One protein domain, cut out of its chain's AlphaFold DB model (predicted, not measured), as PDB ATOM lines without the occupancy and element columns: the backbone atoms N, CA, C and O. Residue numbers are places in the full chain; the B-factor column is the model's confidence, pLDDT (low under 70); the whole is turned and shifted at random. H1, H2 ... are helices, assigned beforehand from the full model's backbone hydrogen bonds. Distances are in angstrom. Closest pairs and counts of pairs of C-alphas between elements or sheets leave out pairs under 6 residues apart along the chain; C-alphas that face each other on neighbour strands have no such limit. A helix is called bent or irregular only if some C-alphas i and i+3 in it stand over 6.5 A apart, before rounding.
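AT A GLANCE: This is residues 2 to 47 of the 172 residues of an uncharacterized protein of Planctomycetaceae bacterium TMED240 (UniProt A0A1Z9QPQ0). Four short helices follow one another along a C-shaped course: H1, the longest, makes one side, H2 forms the corner at one end, and H3 and H4 come back along the other side. A loop, residues 25 to 34, lies between H3 and H4, and a tail, residues 42 to 47, follows H4. The printed part has 46 residues with four named helices in the order H1, H2, H3, H4 and no named strand, and its class is all helix. The whole is compact, with a radius of gyration of the C-alphas of 10.1 A, and the C-alphas span 27 by 25 by 16 A.

IN THESE COORDINATES: H1 is residues 2 to 10, 12.7 A from first to last C-alpha; it begins at C-alpha 2, at (-17.153, 24.574, 33.448), and ends at C-alpha 10, at (-26.658, 24.218, 25.085). H2 is residues 12 to 15, and H3 is residues 20 to 24. H4 is residues 35 to 41, 10.1 A long, and ends at C-alpha 41, at (-7.028, 35.623, 29.659). No helix is bent or irregular.

HOW THE PARTS SIT: H1 touches no helix. H1 and H2 are close but not clearly touching; their closest C-alphas, those of Ala 8 and Ala 14, are 6.6 A apart. H1 and H3 are also close but not clearly touching, with the closest C-alphas, those of Val 9 and Phe 20, 7.7 A apart. H1 and H4 are near each other, with 5 pairs of C-alphas within 10 A but no pair within 8 A. H2 and H3 only just touch, and only at the corner by their link, with 3 pairs of C-alphas within 8 A; the closest are those of Ala 14 and Tyr 23, 5.6 A apart. H3 and H4 only just touch, also with 3 pairs within 8 A; the closest C-alphas, those of Ala 24 and Leu 36, are 5.1 A apart. H2 and H4 are apart. Every O i to N i+4 pair is within hydrogen-bond range in H1, H3 and H4; H2 is too short for such a pair, and its one O i to N i+3 pair, O of Pro 12 and N of Gln 15, is within range.

THE WHOLE: The two C-alphas farthest apart are those of Ala 16 and Arg 42, at 26.7 A, and the first and last printed C-alphas, of His 2 and Lys 47, are 18.6 A apart. The links from H1 to H2 and from H2 to H3 are tight, the link from H3 to H4, of 10 residues, is short, and no link is long. The printed part has no cut. The mean pLDDT of the printed part is 92.3, and no printed residue is under 70.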
ATOM      1  N   HIS A   2     -16.936  25.704  34.367       91.69
ATOM      2  CA  HIS A   2     -17.153  24.574  33.448       91.69
ATOM      3  C   HIS A   2     -18.639  24.413  33.098       91.69
ATOM      4  O   HIS A   2     -19.010  24.505  31.933       91.69
ATOM      5  N   ASP A   3     -19.486  24.292  34.121       94.06
ATOM      6  CA  ASP A   3     -20.927  24.100  33.927       94.06
ATOM      7  C   ASP A   3     -21.580  25.309  33.249       94.06
ATOM      8  O   ASP A   3     -22.498  25.152  32.453       94.06
ATOM      9  N   ASP A   4     -21.052  26.511  33.478       92.94
ATOM     10  CA  ASP A   4     -21.518  27.724  32.801       92.94
ATOM     11  C   ASP A   4     -21.212  27.686  31.300       92.94
ATOM     12  O   ASP A   4     -22.047  28.103  30.505       92.94
ATOM     13  N   VAL A   5     -20.043  27.165  30.897       92.19
ATOM     14  CA  VAL A   5     -19.707  26.968  29.477       92.19
ATOM     15  C   VAL A   5     -20.600  25.892  28.861       92.19
ATOM     16  O   VAL A   5     -21.104  26.094  27.762       92.19
ATOM     17  N   VAL A   6     -20.832  24.776  29.557       92.88
ATOM     18  CA  VAL A   6     -21.721  23.706  29.067       92.88
ATOM     19  C   VAL A   6     -23.138  24.242  28.859       92.88
ATOM     20  O   VAL A   6     -23.680  24.140  27.761       92.88
ATOM     21  N   ASN A   7     -23.690  24.922  29.864       93.81
ATOM     22  CA  ASN A   7     -25.010  25.543  29.778       93.81
ATOM     23  C   ASN A   7     -25.074  26.604  28.670       93.81
ATOM     24  O   ASN A   7     -26.083  26.722  27.979       93.81
ATOM     25  N   ALA A   8     -23.999  27.375  28.476       93.00
ATOM     26  CA  ALA A   8     -23.910  28.367  27.412       93.00
ATOM     27  C   ALA A   8     -23.919  27.735  26.021       93.00
ATOM     28  O   ALA A   8     -24.575  28.268  25.133       93.00
ATOM     29  N   VAL A   9     -23.226  26.611  25.822       92.50
ATOM     30  CA  VAL A   9     -23.223  25.885  24.544       92.50
ATOM     31  C   VAL A   9     -24.600  25.292  24.251       92.50
ATOM     32  O   VAL A   9     -25.044  25.333  23.109       92.50
ATOM     33  N   GLU A  10     -25.314  24.791  25.257       92.38
ATOM     34  CA  GLU A  10     -26.658  24.218  25.085       92.38
ATOM     35  C   GLU A  10     -27.769  25.276  24.975       92.38
ATOM     36  O   GLU A  10     -28.891  24.972  24.560       92.38
ATOM     37  N   ALA A  11     -27.476  26.532  25.317       94.69
ATOM     38  CA  ALA A  11     -28.460  27.601  25.297       94.69
ATOM     39  C   ALA A  11     -28.998  27.856  23.871       94.69
ATOM     40  O   ALA A  11     -28.218  27.951  22.916       94.69
ATOM     41  N   PRO A  12     -30.313  28.112  23.705       93.19
ATOM     42  CA  PRO A  12     -30.906  28.376  22.391       93.19
ATOM     43  C   PRO A  12     -30.255  29.553  21.658       93.19
ATOM     44  O   PRO A  12     -30.106  29.536  20.442       93.19
ATOM     45  N   GLY A  13     -29.831  30.577  22.406       90.56
ATOM     46  CA  GLY A  13     -29.172  31.753  21.840       90.56
ATOM     47  C   GLY A  13     -27.759  31.487  21.315       90.56
ATOM     48  O   GLY A  13     -27.293  32.261  20.483       90.56
ATOM     49  N   ALA A  14     -27.086  30.437  21.794       91.19
ATOM     50  CA  ALA A  14     -25.793  30.005  21.274       91.19
ATOM     51  C   ALA A  14     -25.972  29.089  20.061       91.19
ATOM     52  O   ALA A  14     -25.284  29.268  19.065       91.19
ATOM     53  N   GLN A  15     -26.950  28.178  20.112       91.75
ATOM     54  CA  GLN A  15     -27.286  27.263  19.013       91.75
ATOM     55  C   GLN A  15     -27.865  27.975  17.777       91.75
ATOM     56  O   GLN A  15     -27.779  27.458  16.667       91.75
ATOM     57  N   ALA A  16     -28.466  29.155  17.955       89.88
ATOM     58  CA  ALA A  16     -29.010  29.952  16.855       89.88
ATOM     59  C   ALA A  16     -27.947  30.739  16.068       89.88
ATOM     60  O   ALA A  16     -28.222  31.152  14.942       89.88
ATOM     61  N   SER A  17     -26.763  30.983  16.646       86.31
ATOM     62  CA  SER A  17     -25.668  31.657  15.940       86.31
ATOM     63  C   SER A  17     -24.741  30.618  15.299       86.31
ATOM     64  O   SER A  17     -24.436  29.605  15.930       86.31
ATOM     65  N   PRO A  18     -24.242  30.861  14.073       83.62
ATOM     66  CA  PRO A  18     -23.215  30.013  13.473       83.62
ATOM     67  C   PRO A  18     -21.883  30.069  14.239       83.62
ATOM     68  O   PRO A  18     -21.087  29.134  14.159       83.62
ATOM     69  N   ASN A  19     -21.636  31.147  14.991       87.62
ATOM     70  CA  ASN A  19     -20.368  31.419  15.651       87.62
ATOM     71  C   ASN A  19     -20.543  31.597  17.162       87.62
ATOM     72  O   ASN A  19     -21.049  32.610  17.642       87.62
ATOM     73  N   PHE A  20     -20.005  30.659  17.945       90.62
ATOM     74  CA  PHE A  20     -20.136  30.696  19.405       90.62
ATOM     75  C   PHE A  20     -19.558  31.968  20.056       90.62
ATOM     76  O   PHE A  20     -20.068  32.418  21.082       90.62
ATOM     77  N   TYR A  21     -18.526  32.588  19.466       90.88
ATOM     78  CA  TYR A  21     -17.914  33.794  20.036       90.88
ATOM     79  C   TYR A  21     -18.894  34.975  20.112       90.88
ATOM     80  O   TYR A  21     -18.799  35.769  21.045       90.88
ATOM     81  N   GLU A  22     -19.867  35.068  19.200       90.88
ATOM     82  CA  GLU A  22     -20.882  36.129  19.196       90.88
ATOM     83  C   GLU A  22     -21.789  36.054  20.426       90.88
ATOM     84  O   GLU A  22     -22.255  37.073  20.944       90.88
ATOM     85  N   TYR A  23     -22.020  34.832  20.911       93.50
ATOM     86  CA  TYR A  23     -22.723  34.572  22.153       93.50
ATOM     87  C   TYR A  23     -21.799  34.766  23.361       93.50
ATOM     88  O   TYR A  23     -22.144  35.494  24.289       93.50
ATOM     89  N   ALA A  24     -20.607  34.170  23.340       92.50
ATOM     90  CA  ALA A  24     -19.675  34.197  24.468       92.50
ATOM     91  C   ALA A  24     -19.154  35.605  24.806       92.50
ATOM     92  O   ALA A  24     -18.830  35.885  25.956       92.50
ATOM     93  N   GLN A  25     -19.076  36.514  23.830       93.19
ATOM     94  CA  GLN A  25     -18.650  37.897  24.074       93.19
ATOM     95  C   GLN A  25     -19.695  38.733  24.825       93.19
ATOM     96  O   GLN A  25     -19.346  39.756  25.405       93.19
ATOM     97  N   ARG A  26     -20.973  38.333  24.807       92.50
ATOM     98  CA  ARG A  26     -22.071  39.058  25.476       92.50
ATOM     99  C   ARG A  26     -22.536  38.387  26.763       92.50
ATOM    100  O   ARG A  26     -23.287  38.992  27.522       92.50
ATOM    101  N   THR A  27     -22.138  37.139  26.993       92.88
ATOM    102  CA  THR A  27     -22.511  36.397  28.193       92.88
ATOM    103  C   THR A  27     -21.466  36.507  29.286       92.88
ATOM    104  O   THR A  27     -20.273  36.720  29.057       92.88
ATOM    105  N   MET A  28     -21.953  36.377  30.513       94.19
ATOM    106  CA  MET A  28     -21.153  36.442  31.722       94.19
ATOM    107  C   MET A  28     -21.162  35.075  32.397       94.19
ATOM    108  O   MET A  28     -22.131  34.319  32.296       94.19
ATOM    109  N   PHE A  29     -20.075  34.764  33.084       94.38
ATOM    110  CA  PHE A  29     -20.017  33.665  34.029       94.38
ATOM    111  C   PHE A  29     -20.826  33.988  35.289       94.38
ATOM    112  O   PHE A  29     -21.214  35.130  35.540       94.38
ATOM    113  N   THR A  30     -21.055  32.971  36.117       93.25
ATOM    114  CA  THR A  30     -21.732  33.116  37.418       93.25
ATOM    115  C   THR A  30     -21.002  34.045  38.392       93.25
ATOM    116  O   THR A  30     -21.620  34.572  39.312       93.25
ATOM    117  N   ASP A  31     -19.707  34.282  38.177       91.88
ATOM    118  CA  ASP A  31     -18.892  35.246  38.922       91.88
ATOM    119  C   ASP A  31     -18.996  36.689  38.385       91.88
ATOM    120  O   ASP A  31     -18.337  37.587  38.906       91.88
ATOM    121  N   GLY A  32     -19.812  36.918  37.349       92.12
ATOM    122  CA  GLY A  32     -20.011  38.217  36.703       92.12
ATOM    123  C   GLY A  32     -18.944  38.591  35.672       92.12
ATOM    124  O   GLY A  32     -19.069  39.624  35.017       92.12
ATOM    125  N   SER A  33     -17.906  37.774  35.482       93.12
ATOM    126  CA  SER A  33     -16.872  38.040  34.480       93.12
ATOM    127  C   SER A  33     -17.352  37.699  33.066       93.12
ATOM    128  O   SER A  33     -18.116  36.756  32.862       93.12
ATOM    129  N   ASN A  34     -16.911  38.457  32.057       94.56
ATOM    130  CA  ASN A  34     -17.244  38.160  30.663       94.56
ATOM    131  C   ASN A  34     -16.652  36.806  30.240       94.56
ATOM    132  O   ASN A  34     -15.470  36.538  30.484       94.56
ATOM    133  N   MET A  35     -17.458  35.970  29.589       94.00
ATOM    134  CA  MET A  35     -17.102  34.583  29.307       94.00
ATOM    135  C   MET A  35     -15.899  34.473  28.369       94.00
ATOM    136  O   MET A  35     -14.885  33.868  28.729       94.00
ATOM    137  N   LEU A  36     -15.969  35.107  27.196       93.94
ATOM    138  CA  LEU A  36     -14.912  35.015  26.188       93.94
ATOM    139  C   LEU A  36     -13.592  35.629  26.674       93.94
ATOM    140  O   LEU A  36     -12.533  35.010  26.539       93.94
ATOM    141  N   GLN A  37     -13.650  36.820  27.278       93.62
ATOM    142  CA  GLN A  37     -12.457  37.516  27.777       93.62
ATOM    143  C   GLN A  37     -11.752  36.707  28.869       93.62
ATOM    144  O   GLN A  37     -10.530  36.566  28.850       93.62
ATOM    145  N   THR A  38     -12.518  36.115  29.786       94.69
ATOM    146  CA  THR A  38     -11.973  35.314  30.887       94.69
ATOM    147  C   THR A  38     -11.361  34.008  30.391       94.69
ATOM    148  O   THR A  38     -10.292  33.615  30.864       94.69
ATOM    149  N   MET A  39     -11.988  33.345  29.412       93.00
ATOM    150  CA  MET A  39     -11.431  32.135  28.800       93.00
ATOM    151  C   MET A  39     -10.121  32.422  28.058       93.00
ATOM    152  O   MET A  39      -9.174  31.644  28.179       93.00
ATOM    153  N   ASN A  40     -10.038  33.549  27.345       94.06
ATOM    154  CA  ASN A  40      -8.814  33.965  26.662       94.06
ATOM    155  C   ASN A  40      -7.700  34.333  27.660       94.06
ATOM    156  O   ASN A  40      -6.601  33.789  27.591       94.06
ATOM    157  N   ALA A  41      -8.000  35.177  28.656       93.75
ATOM    158  CA  ALA A  41      -7.028  35.623  29.659       93.75
ATOM    159  C   ALA A  41      -6.438  34.467  30.484       93.75
ATOM    160  O   ALA A  41      -5.276  34.505  30.886       93.75
ATOM    161  N   ARG A  42      -7.229  33.416  30.727       93.69
ATOM    162  CA  ARG A  42      -6.798  32.220  31.464       93.69
ATOM    163  C   ARG A  42      -6.188  31.134  30.571       93.69
ATOM    164  O   ARG A  42      -5.923  30.046  31.070       93.69
ATOM    165  N   ASN A  43      -5.952  31.412  29.283       93.62
ATOM    166  CA  ASN A  43      -5.432  30.451  28.300       93.62
ATOM    167  C   ASN A  43      -6.257  29.149  28.216       93.62
ATOM    168  O   ASN A  43      -5.715  28.065  28.007       93.62
ATOM    169  N   LEU A  44      -7.581  29.249  28.377       92.19
ATOM    170  CA  LEU A  44      -8.509  28.115  28.280       92.19
ATOM    171  C   LEU A  44      -8.969  27.840  26.838       92.19
ATOM    172  O   LEU A  44      -9.722  26.899  26.603       92.19
ATOM    173  N   LEU A  45      -8.531  28.652  25.873       92.31
ATOM    174  CA  LEU A  45      -8.834  28.502  24.452       92.31
ATOM    175  C   LEU A  45      -7.587  28.027  23.706       92.31
ATOM    176  O   LEU A  45      -6.531  28.651  23.786       92.31
ATOM    177  N   GLN A  46      -7.718  26.943  22.943       90.94
ATOM    178  CA  GLN A  46      -6.653  26.426  22.087       90.94
ATOM    179  C   GLN A  46      -7.125  26.361  20.640       90.94
ATOM    180  O   GLN A  46      -8.216  25.873  20.346       90.94
ATOM    181  N   LYS A  47      -6.288  26.848  19.721       91.44
ATOM    182  CA  LYS A  47      -6.555  26.757  18.286       91.44
ATOM    183  C   LYS A  47      -6.216  25.352  17.805       91.44
ATOM    184  O   LYS A  47      -5.083  24.899  17.947       91.44
TER     185      LYS A  47